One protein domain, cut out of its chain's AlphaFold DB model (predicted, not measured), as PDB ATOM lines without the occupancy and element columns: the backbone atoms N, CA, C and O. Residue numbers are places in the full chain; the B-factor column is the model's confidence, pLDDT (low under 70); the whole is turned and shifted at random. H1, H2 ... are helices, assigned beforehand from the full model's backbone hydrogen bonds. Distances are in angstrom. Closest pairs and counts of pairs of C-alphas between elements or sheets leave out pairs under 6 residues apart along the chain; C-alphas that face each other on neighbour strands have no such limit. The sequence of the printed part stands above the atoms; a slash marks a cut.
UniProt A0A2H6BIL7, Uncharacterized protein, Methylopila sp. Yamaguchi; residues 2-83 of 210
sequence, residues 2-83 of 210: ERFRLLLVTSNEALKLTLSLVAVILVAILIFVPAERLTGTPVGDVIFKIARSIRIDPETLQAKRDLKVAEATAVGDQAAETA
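Overview. This is residues 2 to 83 of the 210 residues of an uncharacterized protein of Methylopila sp. Yamaguchi (UniProt A0A2H6BIL7). Long helices H1 and H4 make a wide V, with short H2 and H3 near its corner. The printed part has 82 residues with four named helices, H1 to H4 in order: all helix. It is extended, with a radius of gyration of the C-alphas of 19.2 A and spans of 66 by 36 by 21 A.

Arrangement. H1, residues 2 to 32, and H2, residues 35 to 38, meet only through their link. H1 is close but not clearly touching H3, residues 42 to 53, about perpendicular at 77 degrees, and H4, residues 58 to 83, at a steep tilt of 67 degrees, only just short of perpendicular. The closest C-alphas are 26 and 47, 7.1 A, and 31 and 65, 7.2 A. Every O i to N i+4 pair of H3 and H4 is within hydrogen-bond range, and 26 of 27 in H1.

Along the chain. H1 begins at C-alpha 2 (26.403, -15.883, 42.932) and spans 46.2 A; H4, 37.1 A, ends at C-alpha 83 (-4.469, -17.183, -14.649).

Size, cuts and confidence. The printed part has no cut; pLDDT is under 70 in 27 residues, among them 2 to 11.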
ATOM      1  N   GLU A   2      27.430 -15.253  43.792       57.53
ATOM      2  CA  GLU A   2      26.403 -15.883  42.932       57.53
ATOM      3  C   GLU A   2      25.868 -14.995  41.793       57.53
ATOM      4  O   GLU A   2      25.669 -15.481  40.682       57.53
ATOM      5  N   ARG A   3      25.736 -13.675  41.998       54.84
ATOM      6  CA  ARG A   3      25.274 -12.743  40.945       54.84
ATOM      7  C   ARG A   3      26.220 -12.641  39.736       54.84
ATOM      8  O   ARG A   3      25.764 -12.362  38.634       54.84
ATOM      9  N   PHE A   4      27.516 -12.914  39.917       56.56
ATOM     10  CA  PHE A   4      28.504 -12.877  38.830       56.56
ATOM     11  C   PHE A   4      28.429 -14.119  37.925       56.56
ATOM     12  O   PHE A   4      28.678 -14.027  36.726       56.56
ATOM     13  N   ARG A   5      28.026 -15.276  38.473       58.19
ATOM     14  CA  ARG A   5      27.834 -16.506  37.686       58.19
ATOM     15  C   ARG A   5      26.603 -16.426  36.783       58.19
ATOM     16  O   ARG A   5      26.658 -16.919  35.664       58.19
ATOM     17  N   LEU A   6      25.536 -15.754  37.222       53.72
ATOM     18  CA  LEU A   6      24.323 -15.597  36.412       53.72
ATOM     19  C   LEU A   6      24.560 -14.724  35.162       53.72
ATOM     20  O   LEU A   6      24.070 -15.057  34.089       53.72
ATOM     21  N   LEU A   7      25.366 -13.658  35.277       54.00
ATOM     22  CA  LEU A   7      25.729 -12.779  34.151       54.00
ATOM     23  C   LEU A   7      26.634 -13.469  33.114       54.00
ATOM     24  O   LEU A   7      26.515 -13.232  31.912       54.00
ATOM     25  N   LEU A   8      27.522 -14.364  33.557       58.16
ATOM     26  CA  LEU A   8      28.369 -15.142  32.648       58.16
ATOM     27  C   LEU A   8      27.566 -16.191  31.862       58.16
ATOM     28  O   LEU A   8      27.844 -16.413  30.687       58.16
ATOM     29  N   VAL A   9      26.536 -16.791  32.463       61.50
ATOM     30  CA  VAL A   9      25.683 -17.772  31.771       61.50
ATOM     31  C   VAL A   9      24.785 -17.100  30.727       61.50
ATOM     32  O   VAL A   9      24.692 -17.590  29.603       61.50
ATOM     33  N   THR A  10      24.184 -15.946  31.041       63.97
ATOM     34  CA  THR A  10      23.331 -15.226  30.078       63.97
ATOM     35  C   THR A  10      24.124 -14.647  28.908       63.97
ATOM     36  O   THR A  10      23.636 -14.665  27.778       63.97
ATOM     37  N   SER A  11      25.363 -14.196  29.137       68.25
ATOM     38  CA  SER A  11      26.233 -13.706  28.057       68.25
ATOM     39  C   SER A  11      26.646 -14.805  27.071       68.25
ATOM     40  O   SER A  11      26.701 -14.550  25.870       68.25
ATOM     41  N   ASN A  12      26.866 -16.037  27.541       75.19
ATOM     42  CA  ASN A  12      27.243 -17.151  26.671       75.19
ATOM     43  C   ASN A  12      26.067 -17.621  25.794       75.19
ATOM     44  O   ASN A  12      26.238 -17.856  24.601       75.19
ATOM     45  N   GLU A  13      24.850 -17.689  26.341       79.06
ATOM     46  CA  GLU A  13      23.657 -18.028  25.549       79.06
ATOM     47  C   GLU A  13      23.303 -16.931  24.531       79.06
ATOM     48  O   GLU A  13      23.010 -17.232  23.371       79.06
ATOM     49  N   ALA A  14      23.429 -15.652  24.905       76.56
ATOM     50  CA  ALA A  14      23.260 -14.541  23.966       76.56
ATOM     51  C   ALA A  14      24.307 -14.571  22.835       76.56
ATOM     52  O   ALA A  14      23.981 -14.309  21.673       76.56
ATOM     53  N   LEU A  15      25.554 -14.940  23.146       79.19
ATOM     54  CA  LEU A  15      26.621 -15.096  22.155       79.19
ATOM     55  C   LEU A  15      26.334 -16.252  21.182       79.19
ATOM     56  O   LEU A  15      26.513 -16.105  19.976       79.19
ATOM     57  N   LYS A  16      25.831 -17.392  21.673       78.31
ATOM     58  CA  LYS A  16      25.440 -18.522  20.810       78.31
ATOM     59  C   LYS A  16      24.287 -18.159  19.874       78.31
ATOM     60  O   LYS A  16      24.344 -18.478  18.688       78.31
ATOM     61  N   LEU A  17      23.263 -17.473  20.387       80.75
ATOM     62  CA  LEU A  17      22.116 -17.014  19.596       80.75
ATOM     63  C   LEU A  17      22.537 -16.029  18.501       80.75
ATOM     64  O   LEU A  17      22.130 -16.176  17.349       80.75
ATOM     65  N   THR A  18      23.388 -15.062  18.840       81.62
ATOM     66  CA  THR A  18      23.896 -14.080  17.870       81.62
ATOM     67  C   THR A  18      24.780 -14.728  16.806       81.62
ATOM     68  O   THR A  18      24.586 -14.457  15.624       81.62
ATOM     69  N   LEU A  19      25.678 -15.646  17.179       80.12
ATOM     70  CA  LEU A  19      26.492 -16.401  16.218       80.12
ATOM     71  C   LEU A  19      25.640 -17.276  15.287       80.12
ATOM     72  O   LEU A  19      25.891 -17.309  14.083       80.12
ATOM     73  N   SER A  20      24.610 -17.937  15.822       76.94
ATOM     74  CA  SER A  20      23.669 -18.735  15.027       76.94
ATOM     75  C   SER A  20      22.913 -17.871  14.012       76.94
ATOM     76  O   SER A  20      22.859 -18.201  12.829       76.94
ATOM     77  N   LEU A  21      22.410 -16.705  14.435       83.06
ATOM     78  CA  LEU A  21      21.716 -15.770  13.548       83.06
ATOM     79  C   LEU A  21      22.633 -15.246  12.431       83.06
ATOM     80  O   LEU A  21      22.230 -15.209  11.269       83.06
ATOM     81  N   VAL A  22      23.876 -14.884  12.761       81.62
ATOM     82  CA  VAL A  22      24.871 -14.439  11.772       81.62
ATOM     83  C   VAL A  22      25.161 -15.545  10.754       81.62
ATOM     84  O   VAL A  22      25.204 -15.267   9.556       81.62
ATOM     85  N   ALA A  23      25.291 -16.800  11.194       78.56
ATOM     86  CA  ALA A  23      25.486 -17.932  10.291       78.56
ATOM     87  C   ALA A  23      24.299 -18.115   9.328       78.56
ATOM     88  O   ALA A  23      24.508 -18.302   8.129       78.56
ATOM     89  N   VAL A  24      23.059 -17.988   9.817       79.75
ATOM     90  CA  VAL A  24      21.848 -18.065   8.980       79.75
ATOM     91  C   VAL A  24      21.820 -16.949   7.933       79.75
ATOM     92  O   VAL A  24      21.542 -17.214   6.763       79.75
ATOM     93  N   ILE A  25      22.154 -15.715   8.320       81.25
ATOM     94  CA  ILE A  25      22.200 -14.569   7.400       81.25
ATOM     95  C   ILE A  25      23.269 -14.779   6.322       81.25
ATOM     96  O   ILE A  25      23.002 -14.552   5.143       81.25
ATOM     97  N   LEU A  26      24.461 -15.256   6.693       79.88
ATOM     98  CA  LEU A  26      25.540 -15.537   5.739       79.88
ATOM     99  C   LEU A  26      25.141 -16.614   4.721       79.88
ATOM    100  O   LEU A  26      25.392 -16.453   3.527       79.88
ATOM    101  N   VAL A  27      24.470 -17.679   5.169       78.31
ATOM    102  CA  VAL A  27      23.936 -18.721   4.276       78.31
ATOM    103  C   VAL A  27      22.852 -18.156   3.357       78.31
ATOM    104  O   VAL A  27      22.845 -18.461   2.168       78.31
ATOM    105  N   ALA A  28      21.966 -17.295   3.862       78.38
ATOM    106  CA  ALA A  28      20.957 -16.641   3.033       78.38
ATOM    107  C   ALA A  28      21.599 -15.771   1.938       78.38
ATOM    108  O   ALA A  28      21.218 -15.874   0.774       78.38
ATOM    109  N   ILE A  29      22.622 -14.977   2.274       77.88
ATOM    110  CA  ILE A  29      23.363 -14.167   1.293       77.88
ATOM    111  C   ILE A  29      23.969 -15.057   0.201       77.88
ATOM    112  O   ILE A  29      23.832 -14.739  -0.977       77.88
ATOM    113  N   LEU A  30      24.563 -16.196   0.568       75.88
ATOM    114  CA  LEU A  30      25.131 -17.157  -0.387       75.88
ATOM    115  C   LEU A  30      24.089 -17.796  -1.320       75.88
ATOM    116  O   LEU A  30      24.419 -18.141  -2.450       75.88
ATOM    117  N   ILE A  31      22.846 -17.967  -0.863       76.25
ATOM    118  CA  ILE A  31      21.764 -18.547  -1.672       76.25
ATOM    119  C   ILE A  31      21.164 -17.505  -2.626       76.25
ATOM    120  O   ILE A  31      20.854 -17.827  -3.774       76.25
ATOM    121  N   PHE A  32      20.967 -16.271  -2.154       78.56
ATOM    122  CA  PHE A  32      20.196 -15.255  -2.878       78.56
ATOM    123  C   PHE A  32      21.044 -14.282  -3.703       78.56
ATOM    124  O   PHE A  32      20.524 -13.686  -4.647       78.56
ATOM    125  N   VAL A  33      22.328 -14.099  -3.383       78.88
ATOM    126  CA  VAL A  33      23.202 -13.169  -4.109       78.88
ATOM    127  C   VAL A  33      24.032 -13.936  -5.146       78.88
ATOM    128  O   VAL A  33      24.740 -14.873  -4.781       78.88
ATOM    129  N   PRO A  34      23.983 -13.554  -6.439       79.31
ATOM    130  CA  PRO A  34      24.818 -14.165  -7.471       79.31
ATOM    131  C   PRO A  34      26.306 -14.022  -7.128       79.31
ATOM    132  O   PRO A  34      26.738 -12.942  -6.711       79.31
ATOM    133  N   ALA A  35      27.088 -15.091  -7.313       74.31
ATOM    134  CA  ALA A  35      28.508 -15.117  -6.964       74.31
ATOM    135  C   ALA A  35      29.292 -13.998  -7.669       74.31
ATOM    136  O   ALA A  35      30.174 -13.391  -7.063       74.31
ATOM    137  N   GLU A  36      28.886 -13.646  -8.893       81.88
ATOM    138  CA  GLU A  36      29.487 -12.602  -9.723       81.88
ATOM    139  C   GLU A  36      29.456 -11.234  -9.034       81.88
ATOM    140  O   GLU A  36      30.382 -10.442  -9.196       81.88
ATOM    141  N   ARG A  37      28.420 -10.968  -8.223       82.12
ATOM    142  CA  ARG A  37      28.268  -9.708  -7.477       82.12
ATOM    143  C   ARG A  37      29.096  -9.651  -6.195       82.12
ATOM    144  O   ARG A  37      29.266  -8.567  -5.646       82.12
ATOM    145  N   LEU A  38      29.570 -10.793  -5.699       77.00
ATOM    146  CA  LEU A  38      30.381 -10.879  -4.481       77.00
ATOM    147  C   LEU A  38      31.883 -10.873  -4.796       77.00
ATOM    148  O   LEU A  38      32.672 -10.393  -3.977       77.00
ATOM    149  N   THR A  39      32.277 -11.352  -5.978       81.31
ATOM    150  CA  THR A  39      33.670 -11.352  -6.449       81.31
ATOM    151  C   THR A  39      34.277  -9.947  -6.458       81.31
ATOM    152  O   THR A  39      33.710  -9.020  -7.028       81.31
ATOM    153  N   GLY A  40      35.453  -9.790  -5.842       80.00
ATOM    154  CA  GLY A  40      36.192  -8.521  -5.815       80.00
ATOM    155  C   GLY A  40      35.753  -7.533  -4.728       80.00
ATOM    156  O   GLY A  40      36.285  -6.426  -4.668       80.00
ATOM    157  N   THR A  41      34.817  -7.916  -3.853       85.38
ATOM    158  CA  THR A  41      34.447  -7.117  -2.675       85.38
ATOM    159  C   THR A  41      35.088  -7.688  -1.403       85.38
ATOM    160  O   THR A  41      35.148  -8.910  -1.245       85.38
ATOM    161  N   PRO A  42      35.503  -6.846  -0.435       81.31
ATOM    162  CA  PRO A  42      36.073  -7.325   0.830       81.31
ATOM    163  C   PRO A  42      35.077  -8.166   1.644       81.31
ATOM    164  O   PRO A  42      35.471  -9.058   2.391       81.31
ATOM    165  N   VAL A  43      33.774  -7.914   1.474       78.31
ATOM    166  CA  VAL A  43      32.699  -8.705   2.087       78.31
ATOM    167  C   VAL A  43      32.610 -10.094   1.446       78.31
ATOM    168  O   VAL A  43      32.519 -11.087   2.167       78.31
ATOM    169  N   GLY A  44      32.704 -10.184   0.115       78.00
ATOM    170  CA  GLY A  44      32.743 -11.456  -0.608       78.00
ATOM    171  C   GLY A  44      33.901 -12.351  -0.165       78.00
ATOM    172  O   GLY A  44      33.683 -13.528   0.113       78.00
ATOM    173  N   ASP A  45      35.103 -11.795   0.011       82.19
ATOM    174  CA  ASP A  45      36.284 -12.555   0.450       82.19
ATOM    175  C   ASP A  45      36.114 -13.190   1.838       82.19
ATOM    176  O   ASP A  45      36.520 -14.336   2.064       82.19
ATOM    177  N   VAL A  46      35.500 -12.467   2.782       80.19
ATOM    178  CA  VAL A  46      35.200 -12.992   4.124       80.19
ATOM    179  C   VAL A  46      34.154 -14.102   4.039       80.19
ATOM    180  O   VAL A  46      34.344 -15.163   4.638       80.19
ATOM    181  N   ILE A  47      33.097 -13.900   3.249       75.38
ATOM    182  CA  ILE A  47      32.045 -14.901   3.034       75.38
ATOM    183  C   ILE A  47      32.633 -16.184   2.421       75.38
ATOM    184  O   ILE A  47      32.361 -17.274   2.924       75.38
ATOM    185  N   PHE A  48      33.493 -16.079   1.403       75.50
ATOM    186  CA  PHE A  48      34.133 -17.240   0.773       75.50
ATOM    187  C   PHE A  48      35.106 -17.968   1.710       75.50
ATOM    188  O   PHE A  48      35.137 -19.201   1.721       75.50
ATOM    189  N   LYS A  49      35.871 -17.245   2.542       80.44
ATOM    190  CA  LYS A  49      36.734 -17.862   3.568       80.44
ATOM    191  C   LYS A  49      35.919 -18.644   4.599       80.44
ATOM    192  O   LYS A  49      36.290 -19.771   4.931       80.44
ATOM    193  N   ILE A  50      34.803 -18.080   5.063       73.19
ATOM    194  CA  ILE A  50      33.895 -18.749   6.004       73.19
ATOM    195  C   ILE A  50      33.255 -19.974   5.338       73.19
ATOM    196  O   ILE A  50      33.321 -21.066   5.898       73.19
ATOM    197  N   ALA A  51      32.731 -19.847   4.117       67.25
ATOM    198  CA  ALA A  51      32.141 -20.965   3.379       67.25
ATOM    199  C   ALA A  51      33.134 -22.128   3.187       67.25
ATOM    200  O   ALA A  51      32.793 -23.285   3.440       67.25
ATOM    201  N   ARG A  52      34.395 -21.820   2.843       72.75
ATOM    202  CA  ARG A  52      35.470 -22.817   2.710       72.75
ATOM    203  C   ARG A  52      35.792 -23.508   4.043       72.75
ATOM    204  O   ARG A  52      36.095 -24.698   4.047       72.75
ATOM    205  N   SER A  53      35.690 -22.801   5.172       72.81
ATOM    206  CA  SER A  53      35.923 -23.381   6.506       72.81
ATOM    207  C   SER A  53      34.829 -24.358   6.960       72.81
ATOM    208  O   SER A  53      35.111 -25.262   7.743       72.81
ATOM    209  N   ILE A  54      33.610 -24.238   6.421       69.88
ATOM    210  CA  ILE A  54      32.455 -25.080   6.788       69.88
ATOM    211  C   ILE A  54      32.381 -26.357   5.913       69.88
ATOM    212  O   ILE A  54      31.503 -27.189   6.107       69.88
ATOM    213  N   ARG A  55      33.331 -26.569   4.981       68.69
ATOM    214  CA  ARG A  55      33.333 -27.688   4.008       68.69
ATOM    215  C   ARG A  55      31.985 -27.861   3.299       68.69
ATOM    216  O   ARG A  55      31.536 -28.981   3.066       68.69
ATOM    217  N   ILE A  56      31.322 -26.756   2.970       61.25
ATOM    218  CA  ILE A  56      30.134 -26.837   2.128       61.25
ATOM    219  C   ILE A  56      30.634 -27.041   0.704       61.25
ATOM    220  O   ILE A  56      31.256 -26.146   0.131       61.25
ATOM    221  N   ASP A  57      30.418 -28.240   0.174       68.12
ATOM    222  CA  ASP A  57      30.774 -28.581  -1.195       68.12
ATOM    223  C   ASP A  57      29.964 -27.690  -2.158       68.12
ATOM    224  O   ASP A  57      28.724 -27.738  -2.120       68.12
ATOM    225  N   PRO A  58      30.612 -26.841  -2.978       65.94
ATOM    226  CA  PRO A  58      29.920 -25.942  -3.896       65.94
ATOM    227  C   PRO A  58      28.979 -26.682  -4.858       65.94
ATOM    228  O   PRO A  58      27.931 -26.129  -5.197       65.94
ATOM    229  N   GLU A  59      29.269 -27.938  -5.216       73.25
ATOM    230  CA  GLU A  59      28.394 -28.742  -6.079       73.25
ATOM    231  C   GLU A  59      27.042 -29.027  -5.408       73.25
ATOM    232  O   GLU A  59      25.985 -28.936  -6.035       73.25
ATOM    233  N   THR A  60      27.041 -29.275  -4.095       75.06
ATOM    234  CA  THR A  60      25.804 -29.533  -3.338       75.06
ATOM    235  C   THR A  60      24.939 -28.284  -3.166       75.06
ATOM    236  O   THR A  60      23.710 -28.381  -3.111       75.06
ATOM    237  N   LEU A  61      25.556 -27.099  -3.092       69.25
ATOM    238  CA  LEU A  61      24.834 -25.825  -3.061       69.25
ATOM    239  C   LEU A  61      24.198 -25.519  -4.414       69.25
ATOM    240  O   LEU A  61      23.051 -25.072  -4.452       69.25
ATOM    241  N   GLN A  62      24.919 -25.788  -5.500       75.06
ATOM    242  CA  GLN A  62      24.413 -25.577  -6.849       75.06
ATOM    243  C   GLN A  62      23.241 -26.515  -7.151       75.06
ATOM    244  O   GLN A  62      22.170 -26.032  -7.505       75.06
ATOM    245  N   ALA A  63      23.357 -27.807  -6.824       76.75
ATOM    246  CA  ALA A  63      22.255 -28.762  -6.959       76.75
ATOM    247  C   ALA A  63      20.997 -28.352  -6.163       76.75
ATOM    248  O   ALA A  63      19.876 -28.468  -6.653       76.75
ATOM    249  N   LYS A  64      21.157 -27.823  -4.939       76.56
ATOM    250  CA  LYS A  64      20.026 -27.307  -4.141       76.56
ATOM    251  C   LYS A  64      19.415 -26.036  -4.724       76.56
ATOM    252  O   LYS A  64      18.212 -25.822  -4.579       76.56
ATOM    253  N   ARG A  65      20.232 -25.177  -5.335       73.31
ATOM    254  CA  ARG A  65      19.760 -23.971  -6.015       73.31
ATOM    255  C   ARG A  65      18.953 -24.347  -7.250       73.31
ATOM    256  O   ARG A  65      17.849 -23.837  -7.394       73.31
ATOM    257  N   ASP A  66      19.450 -25.274  -8.058       77.75
ATOM    258  CA  ASP A  66      18.776 -25.737  -9.270       77.75
ATOM    259  C   ASP A  66      17.446 -26.429  -8.937       77.75
ATOM    260  O   ASP A  66      16.434 -26.142  -9.573       77.75
ATOM    261  N   LEU A  67      17.404 -27.239  -7.870       80.50
ATOM    262  CA  LEU A  67      16.162 -27.838  -7.368       80.50
ATOM    263  C   LEU A  67      15.140 -26.769  -6.945       80.50
ATOM    264  O   LEU A  67      13.978 -26.833  -7.334       80.50
ATOM    265  N   LYS A  68      15.571 -25.748  -6.188       75.12
ATOM    266  CA  LYS A  68      14.691 -24.648  -5.761       75.12
ATOM    267  C   LYS A  68      14.224 -23.769  -6.915       75.12
ATOM    268  O   LYS A  68      13.103 -23.272  -6.877       75.12
ATOM    269  N   VAL A  69      15.080 -23.540  -7.909       74.44
ATOM    270  CA  VAL A  69      14.705 -22.815  -9.126       74.44
ATOM    271  C   VAL A  69      13.658 -23.623  -9.888       74.44
ATOM    272  O   VAL A  69      12.630 -23.058 -10.234       74.44
ATOM    273  N   ALA A  70      13.846 -24.934 -10.051       74.81
ATOM    274  CA  ALA A  70      12.866 -25.807 -10.696       74.81
ATOM    275  C   ALA A  70      11.515 -25.838  -9.951       74.81
ATOM    276  O   ALA A  70      10.469 -25.734 -10.588       74.81
ATOM    277  N   GLU A  71      11.518 -25.910  -8.615       77.19
ATOM    278  CA  GLU A  71      10.298 -25.815  -7.798       77.19
ATOM    279  C   GLU A  71       9.601 -24.454  -7.956       77.19
ATOM    280  O   GLU A  71       8.385 -24.394  -8.130       77.19
ATOM    281  N   ALA A  72      10.359 -23.352  -7.938       67.69
ATOM    282  CA  ALA A  72       9.810 -22.011  -8.133       67.69
ATOM    283  C   ALA A  72       9.235 -21.817  -9.547       67.69
ATOM    284  O   ALA A  72       8.197 -21.172  -9.699       67.69
ATOM    285  N   THR A  73       9.872 -22.395 -10.569       69.75
ATOM    286  CA  THR A  73       9.367 -22.401 -11.946       69.75
ATOM    287  C   THR A  73       8.074 -23.209 -12.054       69.75
ATOM    288  O   THR A  73       7.101 -22.694 -12.590       69.75
ATOM    289  N   ALA A  74       8.002 -24.401 -11.453       70.50
ATOM    290  CA  ALA A  74       6.795 -25.232 -11.477       70.50
ATOM    291  C   ALA A  74       5.583 -24.553 -10.807       70.50
ATOM    292  O   ALA A  74       4.470 -24.607 -11.327       70.50
ATOM    293  N   VAL A  75       5.793 -23.855  -9.682       71.00
ATOM    294  CA  VAL A  75       4.735 -23.059  -9.029       71.00
ATOM    295  C   VAL A  75       4.318 -21.864  -9.897       71.00
ATOM    296  O   VAL A  75       3.137 -21.521  -9.951       71.00
ATOM    297  N   GLY A  76       5.271 -21.240 -10.597       63.47
ATOM    298  CA  GLY A  76       5.008 -20.159 -11.546       63.47
ATOM    299  C   GLY A  76       4.169 -20.606 -12.745       63.47
ATOM    300  O   GLY A  76       3.206 -19.925 -13.096       63.47
ATOM    301  N   ASP A  77       4.479 -21.768 -13.318       65.00
ATOM    302  CA  ASP A  77       3.760 -22.327 -14.466       65.00
ATOM    303  C   ASP A  77       2.320 -22.714 -14.094       65.00
ATOM    304  O   ASP A  77       1.379 -22.393 -14.820       65.00
ATOM    305  N   GLN A  78       2.112 -23.285 -12.904       64.94
ATOM    306  CA  GLN A  78       0.777 -23.639 -12.408       64.94
ATOM    307  C   GLN A  78      -0.081 -22.396 -12.072       64.94
ATOM    308  O   GLN A  78      -1.299 -22.376 -12.290       64.94
ATOM    309  N   ALA A  79       0.547 -21.317 -11.589       63.41
ATOM    310  CA  ALA A  79      -0.110 -20.020 -11.410       63.41
ATOM    311  C   ALA A  79      -0.423 -19.331 -12.753       63.41
ATOM    312  O   ALA A  79      -1.440 -18.645 -12.882       63.41
ATOM    313  N   ALA A  80       0.425 -19.514 -13.768       60.38
ATOM    314  CA  ALA A  80       0.186 -18.994 -15.110       60.38
ATOM    315  C   ALA A  80      -0.981 -19.719 -15.799       60.38
ATOM    316  O   ALA A  80      -1.827 -19.061 -16.401       60.38
ATOM    317  N   GLU A  81      -1.078 -21.041 -15.657       64.12
ATOM    318  CA  GLU A  81      -2.159 -21.846 -16.237       64.12
ATOM    319  C   GLU A  81      -3.529 -21.486 -15.633       64.12
ATOM    320  O   GLU A  81      -4.478 -21.189 -16.362       64.12
ATOM    321  N   THR A  82      -3.608 -21.343 -14.306       63.34
ATOM    322  CA  THR A  82      -4.832 -20.878 -13.619       63.34
ATOM    323  C   THR A  82      -5.201 -19.426 -13.954       63.34
ATOM    324  O   THR A  82      -6.384 -19.084 -14.050       63.34
ATOM    325  N   ALA A  83      -4.218 -18.555 -14.202       58.06
ATOM    326  CA  ALA A  83      -4.469 -17.183 -14.649       58.06
ATOM    327  C   ALA A  83      -4.945 -17.101 -16.114       58.06
ATOM    328  O   ALA A  83      -5.692 -16.181 -16.464       58.06
TER     329      ALA A  83